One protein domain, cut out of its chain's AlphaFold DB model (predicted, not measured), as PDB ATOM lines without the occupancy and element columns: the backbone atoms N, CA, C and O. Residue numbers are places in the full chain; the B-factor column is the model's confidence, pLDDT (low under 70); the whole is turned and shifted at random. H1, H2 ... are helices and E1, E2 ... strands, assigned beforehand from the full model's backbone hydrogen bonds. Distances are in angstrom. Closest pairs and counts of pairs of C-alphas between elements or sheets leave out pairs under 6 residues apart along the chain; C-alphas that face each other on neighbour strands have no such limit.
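Overview. This is residues 59 to 196 of the 196 residues of an uncharacterized protein of Desulfobacteraceae bacterium (UniProt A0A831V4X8). With little regular structure, one strongly twisted mixed sheet, E2-E1-E3-E5-E4, has H1 and H2 over one face; residues 108 to 149 make a long loop. H1-E1-H2-E2-E3-H3-E4-E5, mixed in class, hold 49 of 138 printed residues. Compact, radius of gyration of the C-alphas 14.7 A, it spans 44 by 35 by 29 A.

Arrangement. E3, residues 150 to 155, is antiparallel to E5, residues 191 to 195, N 153 and O 193 within hydrogen-bond range, 2.8 A. H1, residues 59 to 70, touches H2, residues 91 to 99, their closest C-alphas, of Ile 62 and Leu 98, 5.4 A apart. H1 has 7 of 8 O i to N i+4 pairs within range; H2 2 of 5, with 5 of 6 O i to N i+3.

Along the chain. E1 is residues 76 to 81, E2 105 to 107, H3 161 to 164, E4 176 to 179. C-alpha 59 is at (173.424, 188.342, 169.117), C-alpha 195 at (190.621, 180.715, 173.633).

Size, cuts and confidence. Residues 140 to 146 and 164 to 175 have pLDDT under 70.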
ATOM      1  N   MET A  59     173.949 189.307 168.152       91.38
ATOM      2  CA  MET A  59     173.424 188.342 169.117       91.38
ATOM      3  C   MET A  59     173.678 186.892 168.678       91.38
ATOM      4  O   MET A  59     173.868 186.014 169.518       91.38
ATOM      5  N   MET A  60     173.753 186.639 167.366       95.06
ATOM      6  CA  MET A  60     174.073 185.316 166.828       95.06
ATOM      7  C   MET A  60     175.476 184.847 167.240       95.06
ATOM      8  O   MET A  60     175.684 183.649 167.401       95.06
ATOM      9  N   ASN A  61     176.420 185.765 167.480       96.44
ATOM     10  CA  ASN A  61     177.764 185.407 167.942       96.44
ATOM     11  C   ASN A  61     177.740 184.748 169.321       96.44
ATOM     12  O   ASN A  61     178.515 183.834 169.555       96.44
ATOM     13  N   ILE A  62     176.844 185.182 170.215       96.62
ATOM     14  CA  ILE A  62     176.700 184.591 171.551       96.62
ATOM     15  C   ILE A  62     176.233 183.141 171.428       96.62
ATOM     16  O   ILE A  62     176.816 182.255 172.043       96.62
ATOM     17  N   LYS A  63     175.232 182.890 170.573       96.44
ATOM     18  CA  LYS A  63     174.758 181.533 170.289       96.44
ATOM     19  C   LYS A  63     175.866 180.664 169.688       96.44
ATOM     20  O   LYS A  63     176.135 179.588 170.204       96.44
ATOM     21  N   MET A  64     176.520 181.144 168.629       96.75
ATOM     22  CA  MET A  64     177.585 180.396 167.951       96.75
ATOM     23  C   MET A  64     178.778 180.126 168.871       96.75
ATOM     24  O   MET A  64     179.364 179.050 168.809       96.75
ATOM     25  N   ALA A  65     179.132 181.083 169.732       96.88
ATOM     26  CA  ALA A  65     180.173 180.894 170.727       96.88
ATOM     27  C   ALA A  65     179.761 179.860 171.776       96.88
ATOM     28  O   ALA A  65     180.560 178.985 172.077       96.88
ATOM     29  N   GLY A  66     178.527 179.911 172.285       96.50
ATOM     30  CA  GLY A  66     178.006 178.908 173.218       96.50
ATOM     31  C   GLY A  66     178.052 177.491 172.641       96.50
ATOM     32  O   GLY A  66     178.579 176.584 173.281       96.50
ATOM     33  N   GLU A  67     177.600 177.324 171.394       95.94
ATOM     34  CA  GLU A  67     177.683 176.053 170.664       95.94
ATOM     35  C   GLU A  67     179.143 175.601 170.496       95.94
ATOM     36  O   GLU A  67     179.482 174.471 170.832       95.94
ATOM     37  N   ALA A  68     180.036 176.500 170.073       95.25
ATOM     38  CA  ALA A  68     181.450 176.182 169.890       95.25
ATOM     39  C   ALA A  68     182.191 175.877 171.200       95.25
ATOM     40  O   ALA A  68     183.166 175.125 171.179       95.25
ATOM     41  N   LEU A  69     181.762 176.456 172.326       95.06
ATOM     42  CA  LEU A  69     182.288 176.135 173.650       95.06
ATOM     43  C   LEU A  69     181.948 174.694 174.027       95.06
ATOM     44  O   LEU A  69     182.787 174.023 174.623       95.06
ATOM     45  N   ASN A  70     180.761 174.197 173.663       94.56
ATOM     46  CA  ASN A  70     180.333 172.830 173.983       94.56
ATOM     47  C   ASN A  70     181.240 171.768 173.346       94.56
ATOM     48  O   ASN A  70     181.490 170.744 173.980       94.56
ATOM     49  N   ASP A  71     181.810 172.061 172.175       92.25
ATOM     50  CA  ASP A  71     182.747 171.179 171.466       92.25
ATOM     51  C   ASP A  71     184.134 171.078 172.135       92.25
ATOM     52  O   ASP A  71     184.930 170.204 171.790       92.25
ATOM     53  N   LEU A  72     184.459 171.968 173.079       90.12
ATOM     54  CA  LEU A  72     185.749 171.973 173.776       90.12
ATOM     55  C   LEU A  72     185.749 171.006 174.974       90.12
ATOM     56  O   LEU A  72     184.720 170.754 175.597       90.12
ATOM     57  N   GLY A  73     186.917 170.462 175.327       83.12
ATOM     58  CA  GLY A  73     187.043 169.370 176.307       83.12
ATOM     59  C   GLY A  73     186.896 169.747 177.790       83.12
ATOM     60  O   GLY A  73     186.764 168.850 178.621       83.12
ATOM     61  N   ASP A  74     186.920 171.036 178.149       85.50
ATOM     62  CA  ASP A  74     186.772 171.487 179.545       85.50
ATOM     63  C   ASP A  74     185.291 171.651 179.923       85.50
ATOM     64  O   ASP A  74     184.442 171.848 179.061       85.50
ATOM     65  N   LYS A  75     184.949 171.557 181.210       89.56
ATOM     66  CA  LYS A  75     183.587 171.786 181.724       89.56
ATOM     67  C   LYS A  75     183.363 173.226 182.163       89.56
ATOM     68  O   LYS A  75     182.212 173.644 182.264       89.56
ATOM     69  N   ILE A  76     184.439 173.953 182.452       90.00
ATOM     70  CA  ILE A  76     184.389 175.294 183.027       90.00
ATOM     71  C   ILE A  76     184.963 176.290 182.026       90.00
ATOM     72  O   ILE A  76     186.026 176.063 181.451       90.00
ATOM     73  N   VAL A  77     184.267 177.409 181.842       91.38
ATOM     74  CA  VAL A  77     184.686 178.494 180.949       91.38
ATOM     75  C   VAL A  77     184.783 179.785 181.745       91.38
ATOM     76  O   VAL A  77     183.815 180.186 182.392       91.38
ATOM     77  N   ASN A  78     185.934 180.454 181.681       91.19
ATOM     78  CA  ASN A  78     186.060 181.812 182.197       91.19
ATOM     79  C   ASN A  78     185.483 182.801 181.194       91.19
ATOM     80  O   ASN A  78     185.917 182.825 180.047       91.19
ATOM     81  N   VAL A  79     184.540 183.632 181.621       93.00
ATOM     82  CA  VAL A  79     183.941 184.667 180.783       93.00
ATOM     83  C   VAL A  79     184.316 186.041 181.318       93.00
ATOM     84  O   VAL A  79     183.957 186.420 182.441       93.00
ATOM     85  N   THR A  80     184.997 186.799 180.466       92.06
ATOM     86  CA  THR A  80     185.370 188.197 180.693       92.06
ATOM     87  C   THR A  80     184.605 189.080 179.718       92.06
ATOM     88  O   THR A  80     184.379 188.702 178.567       92.06
ATOM     89  N   VAL A  81     184.188 190.262 180.166       94.06
ATOM     90  CA  VAL A  81     183.444 191.206 179.330       94.06
ATOM     91  C   VAL A  81     184.153 192.551 179.256       94.06
ATOM     92  O   VAL A  81     184.543 193.126 180.273       94.06
ATOM     93  N   LEU A  82     184.271 193.081 178.043       92.94
ATOM     94  CA  LEU A  82     184.803 194.415 177.792       92.94
ATOM     95  C   LEU A  82     183.661 195.439 177.687       92.94
ATOM     96  O   LEU A  82     182.554 195.085 177.260       92.94
ATOM     97  N   PRO A  83     183.882 196.706 178.084       91.06
ATOM     98  CA  PRO A  83     182.885 197.764 177.945       91.06
ATOM     99  C   PRO A  83     182.408 197.942 176.497       91.06
ATOM    100  O   PRO A  83     183.143 197.685 175.548       91.06
ATOM    101  N   GLN A  84     181.172 198.411 176.325       92.25
ATOM    102  CA  GLN A  84     180.669 198.796 175.008       92.25
ATOM    103  C   GLN A  84     181.280 200.137 174.575       92.25
ATOM    104  O   GLN A  84     181.146 201.131 175.279       92.25
ATOM    105  N   GLU A  85     181.868 200.201 173.382       88.44
ATOM    106  CA  GLU A  85     182.408 201.451 172.819       88.44
ATOM    107  C   GLU A  85     181.304 202.396 172.330       88.44
ATOM    108  O   GLU A  85     181.346 203.607 172.516       88.44
ATOM    109  N   ASN A  86     180.304 201.828 171.653       87.94
ATOM    110  CA  ASN A  86     179.309 202.590 170.904       87.94
ATOM    111  C   ASN A  86     177.901 202.474 171.489       87.94
ATOM    112  O   ASN A  86     176.954 202.986 170.886       87.94
ATOM    113  N   SER A  87     177.740 201.820 172.640       90.56
ATOM    114  CA  SER A  87     176.457 201.602 173.303       90.56
ATOM    115  C   SER A  87     176.530 201.958 174.780       90.56
ATOM    116  O   SER A  87     177.538 201.753 175.436       90.56
ATOM    117  N   GLU A  88     175.414 202.445 175.298       91.50
ATOM    118  CA  GLU A  88     175.215 202.738 176.714       91.50
ATOM    119  C   GLU A  88     174.886 201.490 177.549       91.50
ATOM    120  O   GLU A  88     174.743 201.594 178.761       91.50
ATOM    121  N   GLY A  89     174.687 200.326 176.924       91.88
ATOM    122  CA  GLY A  89     174.332 199.090 177.624       91.88
ATOM    123  C   GLY A  89     175.531 198.431 178.305       91.88
ATOM    124  O   GLY A  89     176.640 198.453 177.781       91.88
ATOM    125  N   SER A  90     175.299 197.792 179.448       93.81
ATOM    126  CA  SER A  90     176.309 196.972 180.118       93.81
ATOM    127  C   SER A  90     176.550 195.671 179.352       93.81
ATOM    128  O   SER A  90     175.601 194.929 179.098       93.81
ATOM    129  N   THR A  91     177.809 195.340 179.046       94.44
ATOM    130  CA  THR A  91     178.166 194.055 178.409       94.44
ATOM    131  C   THR A  91     177.935 192.856 179.335       94.44
ATOM    132  O   THR A  91     177.799 191.733 178.861       94.44
ATOM    133  N   PHE A  92     177.816 193.063 180.651       94.12
ATOM    134  CA  PHE A  92     177.602 191.977 181.617       94.12
ATOM    135  C   PHE A  92     176.310 191.192 181.374       94.12
ATOM    136  O   PHE A  92     176.249 190.011 181.709       94.12
ATOM    137  N   ILE A  93     175.304 191.800 180.732       93.38
ATOM    138  CA  ILE A  93     174.079 191.094 180.332       93.38
ATOM    139  C   ILE A  93     174.351 189.982 179.309       93.38
ATOM    140  O   ILE A  93     173.559 189.056 179.183       93.38
ATOM    141  N   ALA A  94     175.472 190.039 178.588       95.25
ATOM    142  CA  ALA A  94     175.841 189.021 177.615       95.25
ATOM    143  C   ALA A  94     176.301 187.707 178.265       95.25
ATOM    144  O   ALA A  94     176.184 186.664 177.632       95.25
ATOM    145  N   ILE A  95     176.766 187.735 179.521       95.19
ATOM    146  CA  ILE A  95     177.193 186.536 180.259       95.19
ATOM    147  C   ILE A  95     176.027 185.549 180.437       95.19
ATOM    148  O   ILE A  95     176.142 184.428 179.947       95.19
ATOM    149  N   PRO A  96     174.884 185.929 181.048       93.81
ATOM    150  CA  PRO A  96     173.747 185.019 181.156       93.81
ATOM    151  C   PRO A  96     173.149 184.648 179.804       93.81
ATOM    152  O   PRO A  96     172.594 183.567 179.668       93.81
ATOM    153  N   LEU A  97     173.274 185.502 178.786       94.94
ATOM    154  CA  LEU A  97     172.831 185.139 177.444       94.94
ATOM    155  C   LEU A  97     173.720 184.063 176.807       94.94
ATOM    156  O   LEU A  97     173.195 183.233 176.077       94.94
ATOM    157  N   LEU A  98     175.029 184.065 177.073       96.56
ATOM    158  CA  LEU A  98     175.941 182.997 176.656       96.56
ATOM    159  C   LEU A  98     175.620 181.685 177.377       96.56
ATOM    160  O   LEU A  98     175.597 180.639 176.736       96.56
ATOM    161  N   ASP A  99     175.296 181.768 178.667       95.25
ATOM    162  CA  ASP A  99     174.909 180.628 179.513       95.25
ATOM    163  C   ASP A  99     173.689 179.873 178.964       95.25
ATOM    164  O   ASP A  99     173.608 178.657 179.058       95.25
ATOM    165  N   LEU A 100     172.760 180.573 178.301       95.38
ATOM    166  CA  LEU A 100     171.602 179.941 177.652       95.38
ATOM    167  C   LEU A 100     171.971 179.009 176.488       95.38
ATOM    168  O   LEU A 100     171.144 178.188 176.090       95.38
ATOM    169  N   PHE A 101     173.159 179.164 175.901       96.62
ATOM    170  CA  PHE A 101     173.584 178.432 174.702       96.62
ATOM    171  C   PHE A 101     174.764 177.493 174.953       96.62
ATOM    172  O   PHE A 101     175.293 176.914 174.004       96.62
ATOM    173  N   THR A 102     175.185 177.324 176.206       95.69
ATOM    174  CA  THR A 102     176.265 176.409 176.564       95.69
ATOM    175  C   THR A 102     175.856 175.492 177.706       95.69
ATOM    176  O   THR A 102     175.108 175.870 178.598       95.69
ATOM    177  N   GLU A 103     176.354 174.263 177.672       94.81
ATOM    178  CA  GLU A 103     176.236 173.311 178.780       94.81
ATOM    179  C   GLU A 103     177.417 173.440 179.759       94.81
ATOM    180  O   GLU A 103     177.490 172.737 180.770       94.81
ATOM    181  N   LYS A 104     178.378 174.321 179.448       91.94
ATOM    182  CA  LYS A 104     179.543 174.596 180.286       91.94
ATOM    183  C   LYS A 104     179.139 175.404 181.509       91.94
ATOM    184  O   LYS A 104     178.295 176.289 181.451       91.94
ATOM    185  N   GLN A 105     179.841 175.175 182.609       92.31
ATOM    186  CA  GLN A 105     179.746 176.048 183.763       92.31
ATOM    187  C   GLN A 105     180.505 177.349 183.482       92.31
ATOM    188  O   GLN A 105     181.738 177.368 183.424       92.31
ATOM    189  N   ILE A 106     179.768 178.449 183.348       92.19
ATOM    190  CA  ILE A 106     180.359 179.777 183.204       92.19
ATOM    191  C   ILE A 106     180.831 180.298 184.560       92.19
ATOM    192  O   ILE A 106     180.077 180.373 185.532       92.19
ATOM    193  N   ILE A 107     182.087 180.730 184.603       90.19
ATOM    194  CA  ILE A 107     182.658 181.469 185.719       90.19
ATOM    195  C   ILE A 107     183.036 182.870 185.238       90.19
ATOM    196  O   ILE A 107     183.624 183.031 184.179       90.19
ATOM    197  N   SER A 108     182.698 183.907 186.005       88.38
ATOM    198  CA  SER A 108     183.179 185.266 185.744       88.38
ATOM    199  C   SER A 108     183.831 185.830 186.997       88.38
ATOM    200  O   SER A 108     183.160 186.097 188.003       88.38
ATOM    201  N   ARG A 109     185.157 185.989 186.928       85.12
ATOM    202  CA  ARG A 109     185.990 186.572 187.997       85.12
ATOM    203  C   ARG A 109     185.945 188.103 188.008       85.12
ATOM    204  O   ARG A 109     186.369 188.729 188.971       85.12
ATOM    205  N   GLN A 110     185.397 188.716 186.960       85.31
ATOM    206  CA  GLN A 110     185.274 190.163 186.868       85.31
ATOM    207  C   GLN A 110     184.294 190.700 187.921       85.31
ATOM    208  O   GLN A 110     183.230 190.118 188.188       85.31
ATOM    209  N   ARG A 111     184.646 191.847 188.513       87.19
ATOM    210  CA  ARG A 111     183.750 192.578 189.408       87.19
ATOM    211  C   ARG A 111     182.549 193.071 188.605       87.19
ATOM    212  O   ARG A 111     182.708 193.814 187.640       87.19
ATOM    213  N   TRP A 112     181.354 192.670 189.028       88.19
ATOM    214  CA  TRP A 112     180.115 193.152 188.421       88.19
ATOM    215  C   TRP A 112     179.940 194.649 188.709       88.19
ATOM    216  O   TRP A 112     180.245 195.080 189.830       88.19
ATOM    217  N   PRO A 113     179.457 195.449 187.746       87.44
ATOM    218  CA  PRO A 113     179.205 196.861 187.968       87.44
ATOM    219  C   PRO A 113     178.140 197.010 189.053       87.44
ATOM    220  O   PRO A 113     177.084 196.391 188.989       87.44
ATOM    221  N   GLN A 114     178.442 197.822 190.067       81.50
ATOM    222  CA  GLN A 114     177.504 198.141 191.150       81.50
ATOM    223  C   GLN A 114     176.683 199.400 190.857       81.50
ATOM    224  O   GLN A 114     175.697 199.667 191.535       81.50
ATOM    225  N   ALA A 115     177.098 200.184 189.863       82.75
ATOM    226  CA  ALA A 115     176.433 201.408 189.465       82.75
ATOM    227  C   ALA A 115     176.473 201.562 187.944       82.75
ATOM    228  O   ALA A 115     177.397 201.092 187.273       82.75
ATOM    229  N   LYS A 116     175.458 202.246 187.415       87.69
ATOM    230  CA  LYS A 116     175.455 202.726 186.034       87.69
ATOM    231  C   LYS A 116     176.495 203.846 185.858       87.69
ATOM    232  O   LYS A 116     176.761 204.560 186.824       87.69
ATOM    233  N   PRO A 117     177.009 204.077 184.641       87.62
ATOM    234  CA  PRO A 117     177.851 205.230 184.365       87.62
ATOM    235  C   PRO A 117     177.105 206.549 184.607       87.62
ATOM    236  O   PRO A 117     175.898 206.646 184.350       87.62
ATOM    237  N   ASP A 118     177.822 207.587 185.038       86.56
ATOM    238  CA  ASP A 118     177.232 208.902 185.339       86.56
ATOM    239  C   ASP A 118     176.573 209.545 184.113       86.56
ATOM    240  O   ASP A 118     175.515 210.163 184.214       86.56
ATOM    241  N   HIS A 119     177.153 209.323 182.933       87.06
ATOM    242  CA  HIS A 119     176.632 209.819 181.661       87.06
ATOM    243  C   HIS A 119     175.369 209.080 181.179       87.06
ATOM    244  O   HIS A 119     174.747 209.511 180.208       87.06
ATOM    245  N   LEU A 120     174.964 207.979 181.829       87.56
ATOM    246  CA  LEU A 120     173.772 207.229 181.438       87.56
ATOM    247  C   LEU A 120     172.496 207.965 181.862       87.56
ATOM    248  O   LEU A 120     172.181 208.059 183.057       87.56
ATOM    249  N   SER A 121     171.722 208.410 180.870       87.81
ATOM    250  CA  SER A 121     170.417 209.045 181.077       87.81
ATOM    251  C   SER A 121     169.448 208.129 181.830       87.81
ATOM    252  O   SER A 121     169.318 206.945 181.514       87.81
ATOM    253  N   ALA A 122     168.690 208.699 182.773       86.75
ATOM    254  CA  ALA A 122     167.628 207.995 183.496       86.75
ATOM    255  C   ALA A 122     166.503 207.478 182.575       86.75
ATOM    256  O   ALA A 122     165.779 206.556 182.937       86.75
ATOM    257  N   HIS A 123     166.375 208.041 181.370       87.31
ATOM    258  CA  HIS A 123     165.404 207.613 180.360       87.31
ATOM    259  C   HIS A 123     165.999 206.658 179.314       87.31
ATOM    260  O   HIS A 123     165.325 206.319 178.335       87.31
ATOM    261  N   SER A 124     167.257 206.230 179.481       87.94
ATOM    262  CA  SER A 124     167.879 205.293 178.551       87.94
ATOM    263  C   SER A 124     167.149 203.946 178.610       87.94
ATOM    264  O   SER A 124     167.003 203.362 179.685       87.94
ATOM    265  N   PRO A 125     166.709 203.390 177.468       85.88
ATOM    266  CA  PRO A 125     166.048 202.091 177.453       85.88
ATOM    267  C   PRO A 125     166.991 200.935 177.797       85.88
ATOM    268  O   PRO A 125     166.520 199.815 177.935       85.88
ATOM    269  N   LEU A 126     168.300 201.187 177.893       90.19
ATOM    270  CA  LEU A 126     169.308 200.200 178.275       90.19
ATOM    271  C   LEU A 126     169.624 200.238 179.773       90.19
ATOM    272  O   LEU A 126     170.457 199.460 180.232       90.19
ATOM    273  N   LEU A 127     168.951 201.091 180.551       90.50
ATOM    274  CA  LEU A 127     169.186 201.220 181.989       90.50
ATOM    275  C   LEU A 127     168.994 199.892 182.737       90.50
ATOM    276  O   LEU A 127     169.761 199.601 183.648       90.50
ATOM    277  N   PHE A 128     168.073 199.036 182.281       89.75
ATOM    278  CA  PHE A 128     167.859 197.707 182.867       89.75
ATOM    279  C   PHE A 128     169.113 196.812 182.837       89.75
ATOM    280  O   PHE A 128     169.276 195.950 183.695       89.75
ATOM    281  N   THR A 129     170.017 197.014 181.867       92.25
ATOM    282  CA  THR A 129     171.265 196.232 181.766       92.25
ATOM    283  C   THR A 129     172.247 196.553 182.894       92.25
ATOM    284  O   THR A 129     173.126 195.749 183.187       92.25
ATOM    285  N   TRP A 130     172.080 197.707 183.547       91.94
ATOM    286  CA  TRP A 130     172.892 198.152 184.679       91.94
ATOM    287  C   TRP A 130     172.255 197.858 186.031       91.94
ATOM    288  O   TRP A 130     172.958 197.832 187.032       91.94
ATOM    289  N   THR A 131     170.938 197.651 186.075       88.25
ATOM    290  CA  THR A 131     170.216 197.332 187.314       88.25
ATOM    291  C   THR A 131     170.212 195.839 187.630       88.25
ATOM    292  O   THR A 131     169.656 195.440 188.647       88.25
ATOM    293  N   LEU A 132     170.757 194.999 186.745       87.00
ATOM    294  CA  LEU A 132     170.820 193.562 186.967       87.00
ATOM    295  C   LEU A 132     171.979 193.219 187.910       87.00
ATOM    296  O   LEU A 132     173.150 193.315 187.534       87.00
ATOM    297  N   ASP A 133     171.636 192.758 189.110       88.94
ATOM    298  CA  ASP A 133     172.597 192.221 190.068       88.94
ATOM    299  C   ASP A 133     173.236 190.925 189.565       88.94
ATOM    300  O   ASP A 133     172.583 190.122 188.900       88.94
ATOM    301  N   LYS A 134     174.498 190.679 189.951       89.25
ATOM    302  CA  LYS A 134     175.202 189.421 189.656       89.25
ATOM    303  C   LYS A 134     174.414 188.232 190.226       89.25
ATOM    304  O   LYS A 134     174.345 188.108 191.461       89.25
ATOM    305  N   PRO A 135     173.894 187.326 189.377       88.19
ATOM    306  CA  PRO A 135     173.221 186.126 189.853       88.19
ATOM    307  C   PRO A 135     174.109 185.292 190.785       88.19
ATOM    308  O   PRO A 135     175.326 185.207 190.603       88.19
ATOM    309  N   SER A 136     173.505 184.681 191.809       87.31
ATOM    310  CA  SER A 136     174.231 183.947 192.857       87.31
ATOM    311  C   SER A 136     175.055 182.781 192.318       87.31
ATOM    312  O   SER A 136     176.143 182.532 192.822       87.31
ATOM    313  N   TYR A 137     174.586 182.120 191.263       84.31
ATOM    314  CA  TYR A 137     175.271 180.988 190.641       84.31
ATOM    315  C   TYR A 137     176.558 181.374 189.884       84.31
ATOM    316  O   TYR A 137     177.378 180.501 189.621       84.31
ATOM    317  N   TYR A 138     176.807 182.667 189.624       85.25
ATOM    318  CA  TYR A 138     178.107 183.159 189.135       85.25
ATOM    319  C   TYR A 138     179.030 183.675 190.247       85.25
ATOM    320  O   TYR A 138     180.154 184.107 189.969       85.25
ATOM    321  N   LYS A 139     178.569 183.724 191.505       76.31
ATOM    322  CA  LYS A 139     179.401 184.133 192.644       76.31
ATOM    323  C   LYS A 139     180.309 182.960 193.001       76.31
ATOM    324  O   LYS A 139     179.958 182.096 193.794       76.31
ATOM    325  N   ILE A 140     181.465 182.907 192.352       69.44
ATOM    326  CA  ILE A 140     182.483 181.900 192.631       69.44
ATOM    327  C   ILE A 140     183.052 182.163 194.025       69.44
ATOM    328  O   ILE A 140     183.411 183.295 194.346       69.44
ATOM    329  N   HIS A 141     183.175 181.114 194.836       62.44
ATOM    330  CA  HIS A 141     184.094 181.125 195.968       62.44
ATOM    331  C   HIS A 141     185.506 180.973 195.397       62.44
ATOM    332  O   HIS A 141     185.876 179.875 194.978       62.44
ATOM    333  N   GLU A 142     186.238 182.089 195.300       58.47
ATOM    334  CA  GLU A 142     187.556 182.196 194.649       58.47
ATOM    335  C   GLU A 142     188.535 181.092 195.085       58.47
ATOM    336  O   GLU A 142     189.311 180.610 194.266       58.47
ATOM    337  N   ASP A 143     188.396 180.586 196.310       56.44
ATOM    338  CA  ASP A 143     189.271 179.567 196.897       56.44
ATOM    339  C   ASP A 143     189.058 178.124 196.387       56.44
ATOM    340  O   ASP A 143     189.807 177.229 196.773       56.44
ATOM    341  N   LYS A 144     188.028 177.840 195.569       58.72
ATOM    342  CA  LYS A 144     187.670 176.451 195.180       58.72
ATOM    343  C   LYS A 144     187.464 176.198 193.687       58.72
ATOM    344  O   LYS A 144     187.235 175.048 193.309       58.72
ATOM    345  N   ALA A 145     187.501 177.221 192.837       63.19
ATOM    346  CA  ALA A 145     187.280 177.013 191.409       63.19
ATOM    347  C   ALA A 145     188.554 176.475 190.730       63.19
ATOM    348  O   ALA A 145     189.610 177.091 190.875       63.19
ATOM    349  N   PRO A 146     188.470 175.376 189.957       68.44
ATOM    350  CA  PRO A 146     189.572 174.923 189.110       68.44
ATOM    351  C   PRO A 146     190.057 176.057 188.200       68.44
ATOM    352  O   PRO A 146     189.242 176.872 187.759       68.44
ATOM    353  N   SER A 147     191.357 176.106 187.890       74.06
ATOM    354  CA  SER A 147     191.869 176.994 186.840       74.06
ATOM    355  C   SER A 147     191.245 176.580 185.501       74.06
ATOM    356  O   SER A 147     191.543 175.480 185.028       74.06
ATOM    357  N   PRO A 148     190.353 177.401 184.920       76.94
ATOM    358  CA  PRO A 148     189.693 177.067 183.665       76.94
ATOM    359  C   PRO A 148     190.725 177.080 182.539       76.94
ATOM    360  O   PRO A 148     191.587 177.956 182.520       76.94
ATOM    361  N   ARG A 149     190.638 176.132 181.602       84.12
ATOM    362  CA  ARG A 149     191.499 176.119 180.404       84.12
ATOM    363  C   ARG A 149     190.893 176.869 179.229       84.12
ATOM    364  O   ARG A 149     191.605 177.222 178.304       84.12
ATOM    365  N   ILE A 150     189.606 177.200 179.319       89.12
ATOM    366  CA  ILE A 150     188.897 177.965 178.301       89.12
ATOM    367  C   ILE A 150     188.605 179.380 178.805       89.12
ATOM    368  O   ILE A 150     188.055 179.568 179.897       89.12
ATOM    369  N   LEU A 151     188.907 180.366 177.965       90.69
ATOM    370  CA  LEU A 151     188.568 181.773 178.148       90.69
ATOM    371  C   LEU A 151     187.663 182.237 177.003       90.69
ATOM    372  O   LEU A 151     188.001 182.097 175.833       90.69
ATOM    373  N   ALA A 152     186.532 182.844 177.338       93.62
ATOM    374  CA  ALA A 152     185.678 183.554 176.399       93.62
ATOM    375  C   ALA A 152     185.666 185.046 176.746       93.62
ATOM    376  O   ALA A 152     185.351 185.438 177.871       93.62
ATOM    377  N   ILE A 153     185.988 185.888 175.770       93.94
ATOM    378  CA  ILE A 153     185.945 187.343 175.909       93.94
ATOM    379  C   ILE A 153     184.785 187.870 175.075       93.94
ATOM    380  O   ILE A 153     184.726 187.621 173.871       93.94
ATOM    381  N   ILE A 154     183.872 188.607 175.709       95.69
ATOM    382  CA  ILE A 154     182.762 189.283 175.030       95.69
ATOM    383  C   ILE A 154     183.086 190.773 174.917       95.69
ATOM    384  O   ILE A 154     183.292 191.444 175.929       95.69
ATOM    385  N   SER A 155     183.089 191.305 173.701       94.62
ATOM    386  CA  SER A 155     183.473 192.690 173.412       94.62
ATOM    387  C   SER A 155     182.522 193.362 172.420       94.62
ATOM    388  O   SER A 155     181.691 192.717 171.775       94.62
ATOM    389  N   SER A 156     182.634 194.685 172.275       92.88
ATOM    390  CA  SER A 156     181.929 195.431 171.222       92.88
ATOM    391  C   SER A 156     182.741 195.639 169.939       92.88
ATOM    392  O   SER A 156     182.185 196.123 168.947       92.88
ATOM    393  N   GLY A 157     184.029 195.296 169.965       88.62
ATOM    394  CA  GLY A 157     185.011 195.601 168.928       88.62
ATOM    395  C   GLY A 157     186.170 194.603 168.905       88.62
ATOM    396  O   GLY A 157     186.142 193.581 169.599       88.62
ATOM    397  N   ASN A 158     187.172 194.905 168.080       82.44
ATOM    398  CA  ASN A 158     188.385 194.098 167.981       82.44
ATOM    399  C   ASN A 158     189.124 194.112 169.318       82.44
ATOM    400  O   ASN A 158     189.252 195.159 169.939       82.44
ATOM    401  N   ILE A 159     189.598 192.944 169.731       82.44
ATOM    402  CA  ILE A 159     190.306 192.763 170.995       82.44
ATOM    403  C   ILE A 159     191.803 192.887 170.707       82.44
ATOM    404  O   ILE A 159     192.311 192.198 169.820       82.44
ATOM    405  N   SER A 160     192.484 193.768 171.432       76.94
ATOM    406  CA  SER A 160     193.943 193.877 171.457       76.94
ATOM    407  C   SER A 160     194.523 192.999 172.567       76.94
ATOM    408  O   SER A 160     193.857 192.751 173.570       76.94
ATOM    409  N   ASP A 161     195.782 192.580 172.441       71.00
ATOM    410  CA  ASP A 161     196.497 191.828 173.487       71.00
ATOM    411  C   ASP A 161     196.547 192.585 174.826       71.00
ATOM    412  O   ASP A 161     196.545 191.989 175.906       71.00
ATOM    413  N   GLU A 162     196.521 193.918 174.769       72.06
ATOM    414  CA  GLU A 162     196.459 194.779 175.950       72.06
ATOM    415  C   GLU A 162     195.160 194.583 176.746       72.06
ATOM    416  O   GLU A 162     195.190 194.603 177.982       72.06
ATOM    417  N   ASP A 163     194.042 194.298 176.069       72.19
ATOM    418  CA  ASP A 163     192.705 194.215 176.671       72.19
ATOM    419  C   ASP A 163     192.529 193.006 177.597       72.19
ATOM    420  O   ASP A 163     191.592 192.973 178.391       72.19
ATOM    421  N   TYR A 164     193.415 192.009 177.528       69.94
ATOM    422  CA  TYR A 164     193.366 190.808 178.373       69.94
ATOM    423  C   TYR A 164     194.698 190.473 179.054       69.94
ATOM    424  O   TYR A 164     194.789 189.486 179.785       69.94
ATOM    425  N   SER A 165     195.698 191.346 178.911       65.06
ATOM    426  CA  SER A 165     197.001 191.269 179.587       65.06
ATOM    427  C   SER A 165     196.915 191.220 181.123       65.06
ATOM    428  O   SER A 165     197.809 190.698 181.784       65.06
ATOM    429  N   HIS A 166     195.824 191.736 181.695       66.25
ATOM    430  CA  HIS A 166     195.563 191.765 183.135       66.25
ATOM    431  C   HIS A 166     194.910 190.480 183.675       66.25
ATOM    432  O   HIS A 166     194.689 190.370 184.884       66.25
ATOM    433  N   LEU A 167     194.564 189.519 182.810       66.38
ATOM    434  CA  LEU A 167     194.010 188.241 183.247       66.38
ATOM    435  C   LEU A 167     195.139 187.340 183.784       66.38
ATOM    436  O   LEU A 167     196.131 187.125 183.088       66.38
ATOM    437  N   PRO A 168     195.007 186.798 185.010       56.69
ATOM    438  CA  PRO A 168     195.986 185.862 185.553       56.69
ATOM    439  C   PRO A 168     196.015 184.575 184.709       56.69
ATOM    440  O   PRO A 168     194.961 184.108 184.279       56.69
ATOM    441  N   ASP A 169     197.213 184.011 184.510       58.41
ATOM    442  CA  ASP A 169     197.529 182.824 183.686       58.41
ATOM    443  C   ASP A 169     197.507 183.022 182.155       58.41
ATOM    444  O   ASP A 169     196.774 182.366 181.419       58.41
ATOM    445  N   THR A 170     198.392 183.874 181.632       54.94
ATOM    446  CA  THR A 170     198.644 184.063 180.188       54.94
ATOM    447  C   THR A 170     199.405 182.890 179.545       54.94
ATOM    448  O   THR A 170     200.532 183.021 179.067       54.94
ATOM    449  N   ARG A 171     198.773 181.713 179.499       60.84
ATOM    450  CA  ARG A 171     199.107 180.629 178.552       60.84
ATOM    451  C   ARG A 171     197.858 180.126 177.828       60.84
ATOM    452  O   ARG A 171     197.685 178.926 177.655       60.84
ATOM    453  N   TRP A 172     196.980 181.042 177.437       67.75
ATOM    454  CA  TRP A 172     195.881 180.722 176.529       67.75
ATOM    455  C   TRP A 172     196.476 180.403 175.149       67.75
ATOM    456  O   TRP A 172     197.364 181.118 174.677       67.75
ATOM    457  N   SER A 173     196.065 179.287 174.551       63.47
ATOM    458  CA  SER A 173     196.566 178.797 173.268       63.47
ATOM    459  C   SER A 173     196.196 179.735 172.119       63.47
ATOM    460  O   SER A 173     195.259 180.530 172.187       63.47
ATOM    461  N   THR A 174     196.921 179.583 171.013       62.56
ATOM    462  CA  THR A 174     196.708 180.256 169.728       62.56
ATOM    463  C   THR A 174     195.473 179.773 168.962       62.56
ATOM    464  O   THR A 174     195.169 180.344 167.915       62.56
ATOM    465  N   ASP A 175     194.770 178.733 169.428       68.25
ATOM    466  CA  ASP A 175     193.539 178.271 168.776       68.25
ATOM    467  C   ASP A 175     192.364 179.165 169.185       68.25
ATOM    468  O   ASP A 175     191.687 178.935 170.191       68.25
ATOM    469  N   VAL A 176     192.189 180.243 168.418       82.25
ATOM    470  CA  VAL A 176     191.204 181.283 168.696       82.25
ATOM    471  C   VAL A 176     190.046 181.195 167.711       82.25
ATOM    472  O   VAL A 176     190.211 181.364 166.501       82.25
ATOM    473  N   LYS A 177     188.835 180.994 168.237       91.88
ATOM    474  CA  LYS A 177     187.599 181.138 167.456       91.88
ATOM    475  C   LYS A 177     187.016 182.527 167.682       91.88
ATOM    476  O   LYS A 177     186.664 182.881 168.805       91.88
ATOM    477  N   HIS A 178     186.866 183.289 166.601       92.94
ATOM    478  CA  HIS A 178     186.287 184.629 166.627       92.94
ATOM    479  C   HIS A 178     184.890 184.653 166.002       92.94
ATOM    480  O   HIS A 178     184.692 184.264 164.850       92.94
ATOM    481  N   PHE A 179     183.928 185.189 166.745       95.25
ATOM    482  CA  PHE A 179     182.549 185.394 166.318       95.25
ATOM    483  C   PHE A 179     182.261 186.895 166.279       95.25
ATOM    484  O   PHE A 179     181.981 187.518 167.302       95.25
ATOM    485  N   THR A 180     182.357 187.488 165.088       94.69
ATOM    486  CA  THR A 180     182.355 188.950 164.891       94.69
ATOM    487  C   THR A 180     181.213 189.448 164.005       94.69
ATOM    488  O   THR A 180     181.238 190.587 163.541       94.69
ATOM    489  N   ARG A 181     180.174 188.634 163.762       93.38
ATOM    490  CA  ARG A 181     179.048 189.042 162.904       93.38
ATOM    491  C   ARG A 181     178.363 190.275 163.481       93.38
ATOM    492  O   ARG A 181     178.105 190.347 164.679       93.38
ATOM    493  N   HIS A 182     178.032 191.235 162.629       91.56
ATOM    494  CA  HIS A 182     177.171 192.349 162.997       91.56
ATOM    495  C   HIS A 182     176.512 192.944 161.753       91.56
ATOM    496  O   HIS A 182     177.158 193.168 160.734       91.56
ATOM    497  N   SER A 183     175.232 193.290 161.853       90.06
ATOM    498  CA  SER A 183     174.501 193.936 160.757       90.06
ATOM    499  C   SER A 183     174.704 195.454 160.706       90.06
ATOM    500  O   SER A 183     174.276 196.106 159.764       90.06
ATOM    501  N   GLY A 184     175.296 196.048 161.752       88.00
ATOM    502  CA  GLY A 184     175.411 197.505 161.903       88.00
ATOM    503  C   GLY A 184     174.100 198.211 162.280       88.00
ATOM    504  O   GLY A 184     174.131 199.378 162.658       88.00
ATOM    505  N   ALA A 185     172.962 197.508 162.261       88.81
ATOM    506  CA  ALA A 185     171.660 198.062 162.637       88.81
ATOM    507  C   ALA A 185     171.559 198.412 164.135       88.81
ATOM    508  O   ALA A 185     170.762 199.267 164.523       88.81
ATOM    509  N   PHE A 186     172.371 197.763 164.975       89.44
ATOM    510  CA  PHE A 186     172.397 197.965 166.420       89.44
ATOM    511  C   PHE A 186     173.742 198.527 166.875       89.44
ATOM    512  O   PHE A 186     174.807 198.070 166.460       89.44
ATOM    513  N   ARG A 187     173.673 199.516 167.773       91.31
ATOM    514  CA  ARG A 187     174.849 200.101 168.433       91.31
ATOM    515  C   ARG A 187     175.488 199.143 169.440       91.31
ATOM    516  O   ARG A 187     176.702 199.153 169.589       91.31
ATOM    517  N   TYR A 188     174.667 198.342 170.122       92.38
ATOM    518  CA  TYR A 188     175.127 197.305 171.046       92.38
ATOM    519  C   TYR A 188     175.692 196.121 170.260       92.38
ATOM    520  O   TYR A 188     175.031 195.598 169.358       92.38
ATOM    521  N   ARG A 189     176.916 195.708 170.590       94.25
ATOM    522  CA  ARG A 189     177.656 194.668 169.872       94.25
ATOM    523  C   ARG A 189     178.165 193.619 170.856       94.25
ATOM    524  O   ARG A 189     178.666 193.946 171.924       94.25
ATOM    525  N   THR A 190     178.027 192.361 170.464       94.44
ATOM    526  CA  THR A 190     178.482 191.178 171.201       94.44
ATOM    527  C   THR A 190     179.353 190.358 170.272       94.44
ATOM    528  O   THR A 190     178.885 189.421 169.634       94.44
ATOM    529  N   MET A 191     180.594 190.781 170.099       95.44
ATOM    530  CA  MET A 191     181.632 189.947 169.508       95.44
ATOM    531  C   MET A 191     182.136 188.993 170.586       95.44
ATOM    532  O   MET A 191     182.165 189.364 171.760       95.44
ATOM    533  N   VAL A 192     182.478 187.766 170.209       95.69
ATOM    534  CA  VAL A 192     182.984 186.768 171.155       95.69
ATOM    535  C   VAL A 192     184.257 186.153 170.608       95.69
ATOM    536  O   VAL A 192     184.276 185.700 169.465       95.69
ATOM    537  N   SER A 193     185.297 186.113 171.428       93.94
ATOM    538  CA  SER A 193     186.547 185.414 171.131       93.94
ATOM    539  C   SER A 193     186.740 184.306 172.152       93.94
ATOM    540  O   SER A 193     186.651 184.560 173.353       93.94
ATOM    541  N   VAL A 194     186.965 183.085 171.677       92.81
ATOM    542  CA  VAL A 194     187.150 181.893 172.510       92.81
ATOM    543  C   VAL A 194     188.582 181.400 172.358       92.81
ATOM    544  O   VAL A 194     189.021 181.175 171.233       92.81
ATOM    545  N   TYR A 195     189.254 181.208 173.487       89.31
ATOM    546  CA  TYR A 195     190.621 180.715 173.633       89.31
ATOM    547  C   TYR A 195     190.592 179.438 174.488       89.31
ATOM    548  O   TYR A 195     189.788 179.350 175.419       89.31
ATOM    549  N   ASN A 196     191.447 178.460 174.186       83.94
ATOM    550  CA  ASN A 196     191.570 177.168 174.890       83.94
ATOM    551  C   ASN A 196     193.025 176.882 175.288       83.94
ATOM    552  O   ASN A 196     193.892 177.657 174.844       83.94
TER     553      ASN A 196